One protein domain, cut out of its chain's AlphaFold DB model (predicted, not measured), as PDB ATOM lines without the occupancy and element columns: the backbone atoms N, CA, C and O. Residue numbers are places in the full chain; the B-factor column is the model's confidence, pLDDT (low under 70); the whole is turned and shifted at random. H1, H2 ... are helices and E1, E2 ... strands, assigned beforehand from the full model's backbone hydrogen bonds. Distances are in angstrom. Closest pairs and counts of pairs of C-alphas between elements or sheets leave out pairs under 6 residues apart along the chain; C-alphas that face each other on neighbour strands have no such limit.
ATOM      1  N   SER A  10     -33.562  96.159  38.359       77.56
ATOM      2  CA  SER A  10     -32.328  96.262  37.593       77.56
ATOM      3  C   SER A  10     -32.013  94.910  36.959       77.56
ATOM      4  O   SER A  10     -31.955  93.881  37.629       77.56
ATOM      5  N   LEU A  11     -31.843  94.877  35.635       78.69
ATOM      6  CA  LEU A  11     -31.397  93.668  34.943       78.69
ATOM      7  C   LEU A  11     -29.890  93.501  35.162       78.69
ATOM      8  O   LEU A  11     -29.084  94.246  34.606       78.69
ATOM      9  N   CYS A  12     -29.508  92.497  35.946       75.94
ATOM     10  CA  CYS A  12     -28.112  92.242  36.294       75.94
ATOM     11  C   CYS A  12     -27.404  91.367  35.266       75.94
ATOM     12  O   CYS A  12     -26.223  91.571  34.983       75.94
ATOM     13  N   TYR A  13     -28.105  90.373  34.723       74.88
ATOM     14  CA  TYR A  13     -27.542  89.474  33.727       74.88
ATOM     15  C   TYR A  13     -28.639  88.836  32.875       74.88
ATOM     16  O   TYR A  13     -29.646  88.368  33.401       74.88
ATOM     17  N   GLN A  14     -28.420  88.768  31.563       78.75
ATOM     18  CA  GLN A  14     -29.263  88.017  30.634       78.75
ATOM     19  C   GLN A  14     -28.419  87.038  29.822       78.75
ATOM     20  O   GLN A  14     -27.311  87.350  29.380       78.75
ATOM     21  N   TYR A  15     -28.963  85.851  29.603       71.44
ATOM     22  CA  TYR A  15     -28.416  84.825  28.734       71.44
ATOM     23  C   TYR A  15     -29.560  84.091  28.032       71.44
ATOM     24  O   TYR A  15     -30.713  84.269  28.404       71.44
ATOM     25  N   THR A  16     -29.239  83.302  27.004       72.31
ATOM     26  CA  THR A  16     -30.166  82.687  26.034       72.31
ATOM     27  C   THR A  16     -31.516  82.243  26.607       72.31
ATOM     28  O   THR A  16     -32.545  82.492  25.995       72.31
ATOM     29  N   ASP A  17     -31.499  81.614  27.774       73.06
ATOM     30  CA  ASP A  17     -32.643  81.018  28.454       73.06
ATOM     31  C   ASP A  17     -32.823  81.523  29.890       73.06
ATOM     32  O   ASP A  17     -33.679  81.011  30.606       73.06
ATOM     33  N   SER A  18     -32.005  82.481  30.337       71.44
ATOM     34  CA  SER A  18     -31.911  82.861  31.743       71.44
ATOM     35  C   SER A  18     -31.792  84.360  31.971       71.44
ATOM     36  O   SER A  18     -31.016  85.063  31.327       71.44
ATOM     37  N   LEU A  19     -32.540  84.847  32.954       78.50
ATOM     38  CA  LEU A  19     -32.572  86.244  33.360       78.50
ATOM     39  C   LEU A  19     -32.279  86.335  34.853       78.50
ATOM     40  O   LEU A  19     -32.813  85.561  35.640       78.50
ATOM     41  N   ASN A  20     -31.415  87.272  35.228       77.06
ATOM     42  CA  ASN A  20     -31.133  87.607  36.615       77.06
ATOM     43  C   ASN A  20     -31.461  89.075  36.826       77.06
ATOM     44  O   ASN A  20     -30.818  89.951  36.239       77.06
ATOM     45  N   TYR A  21     -32.447  89.315  37.673       78.19
ATOM     46  CA  TYR A  21     -32.875  90.651  38.054       78.19
ATOM     47  C   TYR A  21     -32.513  90.914  39.506       78.19
ATOM     48  O   TYR A  21     -32.653  90.016  40.323       78.19
ATOM     49  N   GLU A  22     -32.071  92.130  39.799       78.25
ATOM     50  CA  GLU A  22     -32.030  92.732  41.130       78.25
ATOM     51  C   GLU A  22     -33.329  93.508  41.335       78.25
ATOM     52  O   GLU A  22     -33.686  94.349  40.506       78.25
ATOM     53  N   ILE A  23     -34.058  93.183  42.399       76.25
ATOM     54  CA  ILE A  23     -35.408  93.676  42.653       76.25
ATOM     55  C   ILE A  23     -35.530  94.080  44.114       76.25
ATOM     56  O   ILE A  23     -35.431  93.255  45.016       76.25
ATOM     57  N   GLU A  24     -35.773  95.357  44.365       75.25
ATOM     58  CA  GLU A  24     -36.028  95.864  45.709       75.25
ATOM     59  C   GLU A  24     -37.519  95.700  46.041       75.25
ATOM     60  O   GLU A  24     -38.357  96.534  45.688       75.25
ATOM     61  N   THR A  25     -37.859  94.583  46.689       73.44
ATOM     62  CA  THR A  25     -39.235  94.219  47.054       73.44
ATOM     63  C   THR A  25     -39.294  93.479  48.394       73.44
ATOM     64  O   THR A  25     -38.277  93.021  48.909       73.44
ATOM     65  N   ARG A  26     -40.488  93.393  48.992       71.06
ATOM     66  CA  ARG A  26     -40.766  92.536  50.158       71.06
ATOM     67  C   ARG A  26     -41.210  91.135  49.743       71.06
ATOM     68  O   ARG A  26     -40.763  90.174  50.358       71.06
ATOM     69  N   ASP A  27     -42.055  91.030  48.720       73.31
ATOM     70  CA  ASP A  27     -42.448  89.768  48.095       73.31
ATOM     71  C   ASP A  27     -42.664  90.002  46.596       73.31
ATOM     72  O   ASP A  27     -43.640  90.599  46.147       73.31
ATOM     73  N   ILE A  28     -41.732  89.485  45.804       73.38
ATOM     74  CA  ILE A  28     -41.776  89.533  44.345       73.38
ATOM     75  C   ILE A  28     -43.025  88.884  43.745       73.38
ATOM     76  O   ILE A  28     -43.517  89.323  42.709       73.38
ATOM     77  N   TYR A  29     -43.548  87.828  44.355       71.62
ATOM     78  CA  TYR A  29     -44.705  87.121  43.822       71.62
ATOM     79  C   TYR A  29     -45.977  87.921  44.065       71.62
ATOM     80  O   TYR A  29     -46.842  87.964  43.191       71.62
ATOM     81  N   GLU A  30     -46.058  88.600  45.209       74.62
ATOM     82  CA  GLU A  30     -47.111  89.573  45.481       74.62
ATOM     83  C   GLU A  30     -47.019  90.750  44.507       74.62
ATOM     84  O   GLU A  30     -48.005  91.083  43.857       74.62
ATOM     85  N   ASP A  31     -45.827  91.310  44.301       73.56
ATOM     86  CA  ASP A  31     -45.644  92.435  43.387       73.56
ATOM     87  C   ASP A  31     -45.922  92.063  41.926       73.56
ATOM     88  O   ASP A  31     -46.563  92.824  41.205       73.56
ATOM     89  N   VAL A  32     -45.472  90.895  41.454       71.19
ATOM     90  CA  VAL A  32     -45.795  90.429  40.096       71.19
ATOM     91  C   VAL A  32     -47.295  90.178  39.976       71.19
ATOM     92  O   VAL A  32     -47.865  90.495  38.934       71.19
ATOM     93  N   SER A  33     -47.952  89.684  41.029       71.56
ATOM     94  CA  SER A  33     -49.407  89.551  41.046       71.56
ATOM     95  C   SER A  33     -50.062  90.930  40.921       71.56
ATOM     96  O   SER A  33     -50.817  91.173  39.986       71.56
ATOM     97  N   ASN A  34     -49.686  91.886  41.765       69.81
ATOM     98  CA  ASN A  34     -50.225  93.245  41.745       69.81
ATOM     99  C   ASN A  34     -50.005  93.932  40.385       69.81
ATOM    100  O   ASN A  34     -50.942  94.472  39.802       69.81
ATOM    101  N   ILE A  35     -48.817  93.813  39.794       69.62
ATOM    102  CA  ILE A  35     -48.524  94.357  38.458       69.62
ATOM    103  C   ILE A  35     -49.412  93.730  37.389       69.62
ATOM    104  O   ILE A  35     -49.930  94.428  36.521       69.62
ATOM    105  N   LEU A  36     -49.591  92.410  37.432       66.81
ATOM    106  CA  LEU A  36     -50.465  91.725  36.489       66.81
ATOM    107  C   LEU A  36     -51.932  92.130  36.695       66.81
ATOM    108  O   LEU A  36     -52.652  92.221  35.701       66.81
ATOM    109  N   THR A  37     -52.373  92.419  37.928       68.31
ATOM    110  CA  THR A  37     -53.727  92.947  38.179       68.31
ATOM    111  C   THR A  37     -53.932  94.322  37.562       68.31
ATOM    112  O   THR A  37     -54.932  94.530  36.875       68.31
ATOM    113  N   GLU A  38     -52.967  95.228  37.738       65.31
ATOM    114  CA  GLU A  38     -53.013  96.586  37.192       65.31
ATOM    115  C   GLU A  38     -52.999  96.574  35.656       65.31
ATOM    116  O   GLU A  38     -53.814  97.254  35.033       65.31
ATOM    117  N   ASP A  39     -52.141  95.750  35.038       62.69
ATOM    118  CA  ASP A  39     -52.011  95.660  33.576       62.69
ATOM    119  C   ASP A  39     -53.242  95.019  32.898       62.69
ATOM    120  O   ASP A  39     -53.522  95.307  31.732       62.69
ATOM    121  N   THR A  40     -53.986  94.144  33.588       59.59
ATOM    122  CA  THR A  40     -55.148  93.435  33.006       59.59
ATOM    123  C   THR A  40     -56.511  93.965  33.453       59.59
ATOM    124  O   THR A  40     -57.531  93.497  32.945       59.59
ATOM    125  N   GLY A  41     -56.559  94.938  34.370       61.72
ATOM    126  CA  GLY A  41     -57.809  95.439  34.958       61.72
ATOM    127  C   GLY A  41     -58.585  94.375  35.751       61.72
ATOM    128  O   GLY A  41     -59.789  94.521  35.965       61.72
ATOM    129  N   GLY A  42     -57.914  93.283  36.130       62.88
ATOM    130  CA  GLY A  42     -58.484  92.136  36.837       62.88
ATOM    131  C   GLY A  42     -58.313  92.218  38.357       62.88
ATOM    132  O   GLY A  42     -57.703  93.140  38.888       62.88
ATOM    133  N   ASN A  43     -58.846  91.230  39.077       62.47
ATOM    134  CA  ASN A  43     -58.655  91.086  40.524       62.47
ATOM    135  C   ASN A  43     -57.349  90.324  40.856       62.47
ATOM    136  O   ASN A  43     -56.767  89.666  39.992       62.47
ATOM    137  N   GLY A  44     -56.915  90.366  42.125       58.31
ATOM    138  CA  GLY A  44     -55.726  89.653  42.645       58.31
ATOM    139  C   GLY A  44     -55.636  88.170  42.275       58.31
ATOM    140  O   GLY A  44     -54.547  87.626  42.115       58.31
ATOM    141  N   GLU A  45     -56.781  87.522  42.082       65.44
ATOM    142  CA  GLU A  45     -56.879  86.099  41.764       65.44
ATOM    143  C   GLU A  45     -56.463  85.784  40.318       65.44
ATOM    144  O   GLU A  45     -55.718  84.830  40.086       65.44
ATOM    145  N   ALA A  46     -56.863  86.613  39.347       65.44
ATOM    146  CA  ALA A  46     -56.495  86.427  37.942       65.44
ATOM    147  C   ALA A  46     -54.981  86.567  37.720       65.44
ATOM    148  O   ALA A  46     -54.381  85.825  36.942       65.44
ATOM    149  N   ALA A  47     -54.344  87.489  38.437       66.06
ATOM    150  CA  ALA A  47     -52.905  87.688  38.376       66.06
ATOM    151  C   ALA A  47     -52.109  86.549  39.023       66.06
ATOM    152  O   ALA A  47     -51.144  86.059  38.433       66.06
ATOM    153  N   ALA A  48     -52.551  86.075  40.191       65.75
ATOM    154  CA  ALA A  48     -51.980  84.893  40.825       65.75
ATOM    155  C   ALA A  48     -52.111  83.655  39.920       65.75
ATOM    156  O   ALA A  48     -51.179  82.851  39.827       65.75
ATOM    157  N   LEU A  49     -53.229  83.528  39.196       70.00
ATOM    158  CA  LEU A  49     -53.428  82.473  38.207       70.00
ATOM    159  C   LEU A  49     -52.450  82.602  37.030       70.00
ATOM    160  O   LEU A  49     -51.831  81.614  36.658       70.00
ATOM    161  N   ARG A  50     -52.226  83.808  36.489       71.12
ATOM    162  CA  ARG A  50     -51.234  84.048  35.421       71.12
ATOM    163  C   ARG A  50     -49.803  83.740  35.852       71.12
ATOM    164  O   ARG A  50     -49.047  83.143  35.094       71.12
ATOM    165  N   LEU A  51     -49.437  84.104  37.077       74.12
ATOM    166  CA  LEU A  51     -48.161  83.718  37.680       74.12
ATOM    167  C   LEU A  51     -48.010  82.199  37.722       74.12
ATOM    168  O   LEU A  51     -47.003  81.671  37.251       74.12
ATOM    169  N   LYS A  52     -49.040  81.501  38.210       73.94
ATOM    170  CA  LYS A  52     -49.093  80.039  38.171       73.94
ATOM    171  C   LYS A  52     -49.096  79.493  36.752       73.94
ATOM    172  O   LYS A  52     -48.576  78.420  36.551       73.94
ATOM    173  N   GLU A  53     -49.629  80.174  35.748       77.75
ATOM    174  CA  GLU A  53     -49.535  79.707  34.364       77.75
ATOM    175  C   GLU A  53     -48.132  79.892  33.783       77.75
ATOM    176  O   GLU A  53     -47.748  79.138  32.897       77.75
ATOM    177  N   CYS A  54     -47.362  80.883  34.222       76.12
ATOM    178  CA  CYS A  54     -46.061  81.189  33.631       76.12
ATOM    179  C   CYS A  54     -44.888  80.513  34.346       76.12
ATOM    180  O   CYS A  54     -43.861  80.296  33.701       76.12
ATOM    181  N   PHE A  55     -45.024  80.180  35.631       79.38
ATOM    182  CA  PHE A  55     -43.924  79.676  36.452       79.38
ATOM    183  C   PHE A  55     -44.074  78.208  36.858       79.38
ATOM    184  O   PHE A  55     -45.163  77.723  37.155       79.38
ATOM    185  N   ASP A  56     -42.945  77.514  36.903       82.88
ATOM    186  CA  ASP A  56     -42.805  76.177  37.466       82.88
ATOM    187  C   ASP A  56     -42.235  76.282  38.890       82.88
ATOM    188  O   ASP A  56     -41.108  76.736  39.096       82.88
ATOM    189  N   PHE A  57     -43.052  75.885  39.871       80.94
ATOM    190  CA  PHE A  57     -42.740  75.920  41.303       80.94
ATOM    191  C   PHE A  57     -42.515  74.519  41.888       80.94
ATOM    192  O   PHE A  57     -42.557  74.342  43.108       80.94
ATOM    193  N   CYS A  58     -42.279  73.503  41.050       82.06
ATOM    194  CA  CYS A  58     -42.218  72.117  41.511       82.06
ATOM    195  C   CYS A  58     -41.038  71.816  42.445       82.06
ATOM    196  O   CYS A  58     -41.070  70.812  43.159       82.06
ATOM    197  N   ASP A  59     -40.012  72.667  42.422       80.62
ATOM    198  CA  ASP A  59     -38.778  72.520  43.198       80.62
ATOM    199  C   ASP A  59     -38.781  73.330  44.506       80.62
ATOM    200  O   ASP A  59     -37.798  73.328  45.251       80.62
ATOM    201  N   TYR A  60     -39.895  73.998  44.818       80.44
ATOM    202  CA  TYR A  60     -40.081  74.669  46.101       80.44
ATOM    203  C   TYR A  60     -40.134  73.657  47.261       80.44
ATOM    204  O   TYR A  60     -40.510  72.495  47.065       80.44
ATOM    205  N   PRO A  61     -39.801  74.069  48.500       79.56
ATOM    206  CA  PRO A  61     -40.053  73.245  49.679       79.56
ATOM    207  C   PRO A  61     -41.533  72.852  49.759       79.56
ATOM    208  O   PRO A  61     -42.404  73.687  49.534       79.56
ATOM    209  N   LYS A  62     -41.831  71.595  50.110       80.00
ATOM    210  CA  LYS A  62     -43.219  71.089  50.171       80.00
ATOM    211  C   LYS A  62     -44.099  71.843  51.169       80.00
ATOM    212  O   LYS A  62     -45.305  71.921  50.969       80.00
ATOM    213  N   ASP A  63     -43.484  72.409  52.204       81.12
ATOM    214  CA  ASP A  63     -44.162  73.210  53.226       81.12
ATOM    215  C   ASP A  63     -44.394  74.669  52.778       81.12
ATOM    216  O   ASP A  63     -44.985  75.463  53.507       81.12
ATOM    217  N   HIS A  64     -43.939  75.051  51.580       78.69
ATOM    218  CA  HIS A  64     -44.101  76.400  51.051       78.69
ATOM    219  C   HIS A  64     -45.491  76.584  50.429       78.69
ATOM    220  O   HIS A  64     -45.909  75.812  49.569       78.69
ATOM    221  N   SER A  65     -46.168  77.693  50.748       76.62
ATOM    222  CA  SER A  65     -47.520  78.021  50.245       76.62
ATOM    223  C   SER A  65     -47.657  78.075  48.712       76.62
ATOM    224  O   SER A  65     -48.771  78.109  48.193       76.62
ATOM    225  N   ARG A  66     -46.537  78.137  47.987       73.69
ATOM    226  CA  ARG A  66     -46.468  78.241  46.517       73.69
ATOM    227  C   ARG A  66     -45.946  76.971  45.837       73.69
ATOM    228  O   ARG A  66     -45.768  76.985  44.627       73.69
ATOM    229  N   TYR A  67     -45.716  75.898  46.594       80.56
ATOM    230  CA  TYR A  67     -45.363  74.602  46.029       80.56
ATOM    231  C   TYR A  67     -46.473  74.102  45.099       80.56
ATOM    232  O   TYR A  67     -47.611  73.912  45.531       80.56
ATOM    233  N   ASP A  68     -46.142  73.890  43.827       81.38
ATOM    234  CA  ASP A  68     -47.078  73.383  42.828       81.38
ATOM    235  C   ASP A  68     -46.341  72.495  41.815       81.38
ATOM    236  O   ASP A  68     -45.336  72.896  41.234       81.38
ATOM    237  N   GLN A  69     -46.837  71.274  41.605       83.69
ATOM    238  CA  GLN A  69     -46.273  70.320  40.646       83.69
ATOM    239  C   GLN A  69     -46.901  70.412  39.249       83.69
ATOM    240  O   GLN A  69     -46.409  69.760  38.329       83.69
ATOM    241  N   ASN A  70     -47.957  71.208  39.068       81.56
ATOM    242  CA  ASN A  70     -48.737  71.254  37.829       81.56
ATOM    243  C   ASN A  70     -47.910  71.645  36.592       81.56
ATOM    244  O   ASN A  70     -48.213  71.197  35.489       81.56
ATOM    245  N   ASN A  71     -46.851  72.441  36.767       81.81
ATOM    246  CA  ASN A  71     -45.999  72.922  35.671       81.81
ATOM    247  C   ASN A  71     -44.639  72.242  35.574       81.81
ATOM    248  O   ASN A  71     -43.801  72.685  34.782       81.81
ATOM    249  N   LYS A  72     -44.419  71.174  36.344       82.88
ATOM    250  CA  LYS A  72     -43.133  70.487  36.392       82.88
ATOM    251  C   LYS A  72     -42.681  70.094  34.987       82.88
ATOM    252  O   LYS A  72     -43.329  69.282  34.331       82.88
ATOM    253  N   GLN A  73     -41.542  70.636  34.553       75.94
ATOM    254  CA  GLN A  73     -40.927  70.349  33.245       75.94
ATOM    255  C   GLN A  73     -41.802  70.698  32.026       75.94
ATOM    256  O   GLN A  73     -41.574  70.184  30.927       75.94
ATOM    257  N   VAL A  74     -42.791  71.581  32.182       80.25
ATOM    258  CA  VAL A  74     -43.590  72.057  31.048       80.25
ATOM    259  C   VAL A  74     -42.787  73.094  30.255       80.25
ATOM    260  O   VAL A  74     -42.206  74.030  30.807       80.25
ATOM    261  N   ILE A  75     -42.761  72.931  28.931       77.75
ATOM    262  CA  ILE A  75     -41.989  73.784  28.018       77.75
ATOM    263  C   ILE A  75     -42.502  75.225  28.062       77.75
ATOM    264  O   ILE A  75     -43.708  75.476  28.049       77.75
ATOM    265  N   GLY A  76     -41.568  76.178  28.073       74.06
ATOM    266  CA  GLY A  76     -41.875  77.610  28.054       74.06
ATOM    267  C   GLY A  76     -42.298  78.173  29.411       74.06
ATOM    268  O   GLY A  76     -42.621  79.358  29.491       74.06
ATOM    269  N   LYS A  77     -42.274  77.354  30.473       81.44
ATOM    270  CA  LYS A  77     -42.441  77.820  31.851       81.44
ATOM    271  C   LYS A  77     -41.114  78.311  32.413       81.44
ATOM    272  O   LYS A  77     -40.042  77.784  32.110       81.44
ATOM    273  N   PHE A  78     -41.216  79.340  33.236       78.44
ATOM    274  CA  PHE A  78     -40.112  79.954  33.942       78.44
ATOM    275  C   PHE A  78     -39.902  79.268  35.290       78.44
ATOM    276  O   PHE A  78     -40.820  79.173  36.093       78.44
ATOM    277  N   GLN A  79     -38.692  78.802  35.554       78.44
ATOM    278  CA  GLN A  79     -38.308  78.243  36.847       78.44
ATOM    279  C   GLN A  79     -37.587  79.302  37.669       78.44
ATOM    280  O   GLN A  79     -36.755  80.034  37.133       78.44
ATOM    281  N   ASP A  80     -37.889  79.357  38.962       77.00
ATOM    282  CA  ASP A  80     -37.088  80.095  39.937       77.00
ATOM    283  C   ASP A  80     -35.890  79.234  40.360       77.00
ATOM    284  O   ASP A  80     -36.031  78.262  41.095       77.00
ATOM    285  N   GLY A  81     -34.695  79.608  39.904       74.94
ATOM    286  CA  GLY A  81     -33.448  78.879  40.135       74.94
ATOM    287  C   GLY A  81     -32.952  78.879  41.586       74.94
ATOM    288  O   GLY A  81     -31.965  78.192  41.883       74.94
ATOM    289  N   PHE A  82     -33.601  79.626  42.488       75.31
ATOM    290  CA  PHE A  82     -33.300  79.626  43.922       75.31
ATOM    291  C   PHE A  82     -34.365  78.957  44.779       75.31
ATOM    292  O   PHE A  82     -34.161  78.850  45.990       75.31
ATOM    293  N   ASN A  83     -35.440  78.437  44.180       74.88
ATOM    294  CA  ASN A  83     -36.505  77.714  44.876       74.88
ATOM    295  C   ASN A  83     -37.066  78.497  46.080       74.88
ATOM    296  O   ASN A  83     -37.252  77.936  47.160       74.88
ATOM    297  N   GLY A  84     -37.269  79.808  45.912       72.19
ATOM    298  CA  GLY A  84     -37.773  80.700  46.958       72.19
ATOM    299  C   GLY A  84     -36.721  81.237  47.933       72.19
ATOM    300  O   GLY A  84     -37.069  82.024  48.811       72.19
ATOM    301  N   ASN A  85     -35.448  80.861  47.790       75.38
ATOM    302  CA  ASN A  85     -34.373  81.440  48.593       75.38
ATOM    303  C   ASN A  85     -33.882  82.774  48.006       75.38
ATOM    304  O   ASN A  85     -33.880  82.978  46.792       75.38
ATOM    305  N   ILE A  86     -33.420  83.673  48.875       74.75
ATOM    306  CA  ILE A  86     -33.032  85.041  48.507       74.75
ATOM    307  C   ILE A  86     -31.528  85.102  48.272       74.75
ATOM    308  O   ILE A  86     -30.753  84.694  49.126       74.75
ATOM    309  N   MET A  87     -31.081  85.637  47.140       75.25
ATOM    310  CA  MET A  87     -29.659  85.929  46.932       75.25
ATOM    311  C   MET A  87     -29.279  87.284  47.537       75.25
ATOM    312  O   MET A  87     -29.852  88.295  47.150       75.25
ATOM    313  N   GLU A  88     -28.274  87.307  48.414       75.12
ATOM    314  CA  GLU A  88     -27.790  88.537  49.075       75.12
ATOM    315  C   GLU A  88     -26.634  89.208  48.319       75.12
ATOM    316  O   GLU A  88     -26.452  90.424  48.321       75.12
ATOM    317  N   GLU A  89     -25.779  88.400  47.694       74.62
ATOM    318  CA  GLU A  89     -24.604  88.885  46.976       74.62
ATOM    319  C   GLU A  89     -24.339  88.016  45.758       74.62
ATOM    320  O   GLU A  89     -24.419  86.787  45.806       74.62
ATOM    321  N   GLY A  90     -23.989  88.661  44.650       75.31
ATOM    322  CA  GLY A  90     -23.826  87.980  43.379       75.31
ATOM    323  C   GLY A  90     -22.954  88.750  42.403       75.31
ATOM    324  O   GLY A  90     -23.021  89.975  42.282       75.31
ATOM    325  N   VAL A  91     -22.126  88.006  41.675       74.19
ATOM    326  CA  VAL A  91     -21.349  88.481  40.534       74.19
ATOM    327  C   VAL A  91     -21.586  87.534  39.368       74.19
ATOM    328  O   VAL A  91     -21.230  86.356  39.423       74.19
ATOM    329  N   PHE A  92     -22.120  88.079  38.279       74.19
ATOM    330  CA  PHE A  92     -22.424  87.354  37.050       74.19
ATOM    331  C   PHE A  92     -21.644  87.987  35.899       74.19
ATOM    332  O   PHE A  92     -21.871  89.142  35.556       74.19
ATOM    333  N   LYS A  93     -20.679  87.254  35.329       69.69
ATOM    334  CA  LYS A  93     -19.918  87.709  34.149       69.69
ATOM    335  C   LYS A  93     -20.350  86.977  32.888       69.69
ATOM    336  O   LYS A  93     -20.514  87.590  31.842       69.69
ATOM    337  N   THR A  94     -20.483  85.655  32.981       66.69
ATOM    338  CA  THR A  94     -20.968  84.786  31.902       66.69
ATOM    339  C   THR A  94     -21.703  83.584  32.499       66.69
ATOM    340  O   THR A  94     -21.551  83.296  33.687       66.69
ATOM    341  N   LYS A  95     -22.400  82.797  31.665       66.38
ATOM    342  CA  LYS A  95     -23.061  81.535  32.062       66.38
ATOM    343  C   LYS A  95     -22.133  80.533  32.761       66.38
ATOM    344  O   LYS A  95     -22.572  79.637  33.476       66.38
ATOM    345  N   GLU A  96     -20.831  80.652  32.529       69.88
ATOM    346  CA  GLU A  96     -19.811  79.769  33.087       69.88
ATOM    347  C   GLU A  96     -18.977  80.429  34.180       69.88
ATOM    348  O   GLU A  96     -18.194  79.733  34.821       69.88
ATOM    349  N   LYS A  97     -19.117  81.743  34.374       74.38
ATOM    350  CA  LYS A  97     -18.324  82.551  35.299       74.38
ATOM    351  C   LYS A  97     -19.265  83.378  36.166       74.38
ATOM    352  O   LYS A  97     -19.594  84.518  35.827       74.38
ATOM    353  N   TYR A  98     -19.667  82.794  37.288       75.44
ATOM    354  CA  TYR A  98     -20.497  83.455  38.288       75.44
ATOM    355  C   TYR A  98     -20.157  82.980  39.702       75.44
ATOM    356  O   TYR A  98     -19.638  81.880  39.903       75.44
ATOM    357  N   ALA A  99     -20.463  83.808  40.689       76.00
ATOM    358  CA  ALA A  99     -20.442  83.447  42.098       76.00
ATOM    359  C   ALA A  99     -21.556  84.206  42.810       76.00
ATOM    360  O   ALA A  99     -21.742  85.387  42.535       76.00
ATOM    361  N   PHE A 100     -22.278  83.542  43.704       79.06
ATOM    362  CA  PHE A 100     -23.314  84.179  44.507       79.06
ATOM    363  C   PHE A 100     -23.512  83.463  45.847       79.06
ATOM    364  O   PHE A 100     -23.119  82.300  46.024       79.06
ATOM    365  N   ASN A 101     -24.122  84.172  46.787       76.81
ATOM    366  CA  ASN A 101     -24.541  83.675  48.087       76.81
ATOM    367  C   ASN A 101     -26.059  83.807  48.216       76.81
ATOM    368  O   ASN A 101     -26.633  84.799  47.771       76.81
ATOM    369  N   VAL A 102     -26.682  82.799  48.815       72.50
ATOM    370  CA  VAL A 102     -28.128  82.721  49.004       72.50
ATOM    371  C   VAL A 102     -28.406  82.563  50.498       72.50
ATOM    372  O   VAL A 102     -27.816  81.685  51.139       72.50
ATOM    373  N   ASP A 103     -29.263  83.427  51.033       66.56
ATOM    374  CA  ASP A 103     -29.736  83.394  52.412       66.56
ATOM    375  C   ASP A 103     -30.651  82.180  52.659       66.56
ATOM    376  O   ASP A 103     -31.155  81.561  51.719       66.56
ATOM    377  N   ASN A 104     -30.824  81.832  53.933       54.00
ATOM    378  CA  ASN A 104     -31.461  80.643  54.520       54.00
ATOM    379  C   ASN A 104     -30.654  79.338  54.582       54.00
ATOM    380  O   ASN A 104     -31.007  78.462  55.368       54.00
ATOM    381  N   GLU A 105     -29.529  79.194  53.872       51.22
ATOM    382  CA  GLU A 105     -28.674  77.997  54.036       51.22
ATOM    383  C   GLU A 105     -27.162  78.287  54.094       51.22
ATOM    384  O   GLU A 105     -26.358  77.358  54.214       51.22
ATOM    385  N   GLY A 106     -26.734  79.550  53.953       53.31
ATOM    386  CA  GLY A 106     -25.312  79.899  53.807       53.31
ATOM    387  C   GLY A 106     -24.649  79.232  52.588       53.31
ATOM    388  O   GLY A 106     -23.421  79.068  52.530       53.31
ATOM    389  N   LYS A 107     -25.453  78.784  51.611       58.91
ATOM    390  CA  LYS A 107     -24.983  78.020  50.455       58.91
ATOM    391  C   LYS A 107     -24.360  78.953  49.426       58.91
ATOM    392  O   LYS A 107     -25.009  79.505  48.545       58.91
ATOM    393  N   LYS A 108     -23.032  79.037  49.483       62.34
ATOM    394  CA  LYS A 108     -22.207  79.736  48.491       62.34
ATOM    395  C   LYS A 108     -22.016  78.880  47.240       62.34
ATOM    396  O   LYS A 108     -21.215  77.934  47.264       62.34
ATOM    397  N   LYS A 109     -22.674  79.242  46.133       70.12
ATOM    398  CA  LYS A 109     -22.448  78.637  44.809       70.12
ATOM    399  C   LYS A 109     -21.473  79.489  43.998       70.12
ATOM    400  O   LYS A 109     -21.552  80.710  43.942       70.12
ATOM    401  N   SER A 110     -20.530  78.826  43.342       63.75
ATOM    402  CA  SER A 110     -19.557  79.485  42.473       63.75
ATOM    403  C   SER A 110     -19.183  78.576  41.318       63.75
ATOM    404  O   SER A 110     -18.852  77.410  41.532       63.75
ATOM    405  N   LYS A 111     -19.174  79.124  40.106       68.19
ATOM    406  CA  LYS A 111     -18.723  78.448  38.893       68.19
ATOM    407  C   LYS A 111     -17.624  79.287  38.248       68.19
ATOM    408  O   LYS A 111     -17.860  80.413  37.827       68.19
ATOM    409  N   ARG A 112     -16.402  78.739  38.227       60.12
ATOM    410  CA  ARG A 112     -15.177  79.314  37.621       60.12
ATOM    411  C   ARG A 112     -14.779  80.739  38.064       60.12
ATOM    412  O   ARG A 112     -13.862  81.308  37.480       60.12
ATOM    413  N   ILE A 113     -15.415  81.299  39.094       67.75
ATOM    414  CA  ILE A 113     -14.999  82.515  39.807       67.75
ATOM    415  C   ILE A 113     -14.701  82.120  41.257       67.75
ATOM    416  O   ILE A 113     -15.414  81.293  41.831       67.75
ATOM    417  N   LYS A 114     -13.629  82.667  41.845       64.88
ATOM    418  CA  LYS A 114     -13.307  82.405  43.252       64.88
ATOM    419  C   LYS A 114     -14.285  83.171  44.137       64.88
ATOM    420  O   LYS A 114     -14.615  84.315  43.861       64.88
ATOM    421  N   LYS A 115     -14.699  82.564  45.249       62.50
ATOM    422  CA  LYS A 115     -15.636  83.179  46.207       62.50
ATOM    423  C   LYS A 115     -15.140  84.530  46.761       62.50
ATOM    424  O   LYS A 115     -15.956  85.383  47.063       62.50
ATOM    425  N   ASN A 116     -13.823  84.762  46.813       63.75
ATOM    426  CA  ASN A 116     -13.237  86.049  47.228       63.75
ATOM    427  C   ASN A 116     -13.432  87.191  46.210       63.75
ATOM    428  O   ASN A 116     -13.156  88.340  46.535       63.75
ATOM    429  N   ASP A 117     -13.895  86.896  44.992       63.59
ATOM    430  CA  ASP A 117     -14.211  87.910  43.979       63.59
ATOM    431  C   ASP A 117     -15.652  88.445  44.106       63.59
ATOM    432  O   ASP A 117     -16.082  89.248  43.272       63.59
ATOM    433  N   LEU A 118     -16.403  88.022  45.133       62.34
ATOM    434  CA  LEU A 118     -17.683  88.623  45.511       62.34
ATOM    435  C   LEU A 118     -17.420  90.061  45.979       62.34
ATOM    436  O   LEU A 118     -16.951  90.300  47.086       62.34
ATOM    437  N   LYS A 119     -17.646  91.023  45.083       57.91
ATOM    438  CA  LYS A 119     -17.384  92.453  45.329       57.91
ATOM    439  C   LYS A 119     -18.646  93.300  45.408       57.91
ATOM    440  O   LYS A 119     -18.558  94.469  45.769       57.91
ATOM    441  N   ARG A 120     -19.801  92.743  45.038       61.97
ATOM    442  CA  ARG A 120     -21.063  93.476  44.964       61.97
ATOM    443  C   ARG A 120     -22.064  92.835  45.917       61.97
ATOM    444  O   ARG A 120     -22.555  91.742  45.638       61.97
ATOM    445  N   LYS A 121     -22.311  93.515  47.038       55.03
ATOM    446  CA  LYS A 121     -23.451  93.252  47.920       55.03
ATOM    447  C   LYS A 121     -24.682  93.904  47.314       55.03
ATOM    448  O   LYS A 121     -24.568  95.010  46.788       55.03
ATOM    449  N   TRP A 122     -25.790  93.181  47.305       61.75
ATOM    450  CA  TRP A 122     -27.063  93.674  46.803       61.75
ATOM    451  C   TRP A 122     -27.922  93.945  48.040       61.75
ATOM    452  O   TRP A 122     -27.886  93.176  48.997       61.75
ATOM    453  N   GLU A 123     -28.653  95.054  48.054       47.47
ATOM    454  CA  GLU A 123     -29.592  95.384  49.142       47.47
ATOM    455  C   GLU A 123     -31.039  95.012  48.751       47.47
ATOM    456  O   GLU A 123     -32.001  95.549  49.291       47.47
ATOM    457  N   GLY A 124     -31.199  94.080  47.802       50.09
ATOM    458  CA  GLY A 124     -32.480  93.644  47.243       50.09
ATOM    459  C   GLY A 124     -32.477  92.169  46.828       50.09
ATOM    460  O   GLY A 124     -31.468  91.477  46.928       50.09
ATOM    461  N   TRP A 125     -33.619  91.677  46.356       50.12
ATOM    462  CA  TRP A 125     -33.819  90.290  45.942       50.12
ATOM    463  C   TRP A 125     -33.209  90.047  44.567       50.12
ATOM    464  O   TRP A 125     -33.484  90.802  43.635       50.12
ATOM    465  N   ALA A 126     -32.456  88.960  44.398       58.91
ATOM    466  CA  ALA A 126     -32.143  88.464  43.063       58.91
ATOM    467  C   ALA A 126     -32.990  87.245  42.705       58.91
ATOM    468  O   ALA A 126     -32.988  86.259  43.442       58.91
ATOM    469  N   ILE A 127     -33.643  87.278  41.543       64.56
ATOM    470  CA  ILE A 127     -34.277  86.086  40.969       64.56
ATOM    471  C   ILE A 127     -33.498  85.656  39.749       64.56
ATOM    472  O   ILE A 127     -33.324  86.434  38.809       64.56
ATOM    473  N   TRP A 128     -33.089  84.390  39.752       67.25
ATOM    474  CA  TRP A 128     -32.658  83.707  38.551       67.25
ATOM    475  C   TRP A 128     -33.860  82.990  37.964       67.25
ATOM    476  O   TRP A 128     -34.337  82.006  38.517       67.25
ATOM    477  N   VAL A 129     -34.338  83.486  36.833       65.00
ATOM    478  CA  VAL A 129     -35.386  82.824  36.073       65.00
ATOM    479  C   VAL A 129     -34.748  82.074  34.913       65.00
ATOM    480  O   VAL A 129     -33.974  82.681  34.173       65.00
ATOM    481  N   SER A 130     -35.065  80.793  34.722       56.72
ATOM    482  CA  SER A 130     -34.683  80.042  33.516       56.72
ATOM    483  C   SER A 130     -35.884  79.415  32.822       56.72
ATOM    484  O   SER A 130     -36.783  78.915  33.492       56.72
ATOM    485  N   GLN A 131     -35.910  79.405  31.490       52.91
ATOM    486  CA  GLN A 131     -36.916  78.637  30.757       52.91
ATOM    487  C   GLN A 131     -36.576  77.147  30.770       52.91
ATOM    488  O   GLN A 131     -35.474  76.749  30.392       52.91
ATOM    489  N   GLY A 132     -37.543  76.323  31.177       49.53
ATOM    490  CA  GLY A 132     -37.427  74.873  31.080       49.53
ATOM    491  C   GLY A 132     -37.381  74.433  29.615       49.53
ATOM    492  O   GLY A 132     -38.362  74.587  28.883       49.53
ATOM    493  N   PHE A 133     -36.250  73.868  29.190       45.78
ATOM    494  CA  PHE A 133     -36.176  73.073  27.965       45.78
ATOM    495  C   PHE A 133     -36.429  71.604  28.312       45.78
ATOM    496  O   PHE A 133     -35.933  71.132  29.340       45.78
TER     497      PHE A 133
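This is residues 10 to 133 of the 137 residues of an uncharacterized protein of Heterorhabditis bacteriophora (UniProt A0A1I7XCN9). Picture a loose sandwich, two sheets only partly face to face with their strands crossed, and two helices packed crosswise on each other beyond the other side of the larger sheet. The larger sheet, E1, E2, E7 and E3, is in the middle of the length; E4, E5 and E6 make the smaller sheet towards one end, and H1 and H2 make the other end. The printed part has 124 residues, with two named helices and seven named strands in the order E1 E2 H1 H2 E3 E4 E5 E6 E7, and its class is mixed, helices and strands. The sheet orders are E1 - E2 - E7 - E3 and E4 - E5 - E6, both all antiparallel. The whole is compact, with a radius of gyration of the C-alphas of 15.1 A, and only just elongated, spanning 46 by 30 by 28 A.

Find C-alpha 10 at (-32.328, 96.262, 37.593), where E1 begins and runs to residue 15. E2 follows as residues 18 to 23. Look next at H1, residues 28 to 40, 18.0 A from first to last C-alpha. H2 is residues 44 to 54, 15.7 A, beginning at C-alpha 44 (-55.726, 89.653, 42.645). After residues 55 to 77, which hold no named element, come E3, residues 78 to 80; E4, residues 87 to 94, 17.4 A; E5, residues 97 to 102, 16.9 A; and E6, residues 107 to 111. E7, residues 125 to 131, is 19.4 A long and ends at C-alpha 131 (-36.916, 78.637, 30.757).

Start in the larger sheet, where E1 and E2 form a hairpin, with N 12 and O 20 at 2.9 A, within hydrogen-bond range. Between E2 and E7, N 23 and O 125 are within range at 2.7 A; between E7 and E3, N 79 and O 130 at 2.8 A. E1 and E3 are the edge strands. E2, H1 H2 and E3 make a split strand-helix-strand unit, two strands running the same way with E7 between them, and its crossover is right-handed. E4, E5 and E6 form a meander, each strand the antiparallel neighbour of the one before; look for N 91 and O 99 at 2.8 A, and N 100 and O 109 at 2.9 A, both within range. The two sheets make a sandwich, two sheets face to face: the parts that face each other are 9.9 A centre to centre, their best planes are 25 degrees apart, and their strands stand at 46 degrees. The closest C-alphas of E4 and E7 are those of Met 87 and Ala 126, 5.3 A apart, while E5 and E7 are apart. H1 and H2 touch, with the C-alphas of Ser 33 and Ala 47 closest at 4.8 A, and are only just about perpendicular at 72 degrees. H2 is on the larger sheet but only grazes it with residues 51 to 54; H1 is not on it. In H1 and H2 every O i to N i+4 pair is within hydrogen-bond range. Residues 55 to 56 pair with residues 78 to 79 of E3, parallel.

The C-alphas farthest apart, those of Gly 41 and Asn 116, are 47.2 A apart. The printed part has no cut. Two links are long: H2 to E3, with 23 residues, and E6 to E7, with 13. The mean pLDDT of the printed part is 70.5; 49 residues are under 70, namely 34 to 48, 93 to 96, 103 to 108 and 110 to 133, the last stretch including E7.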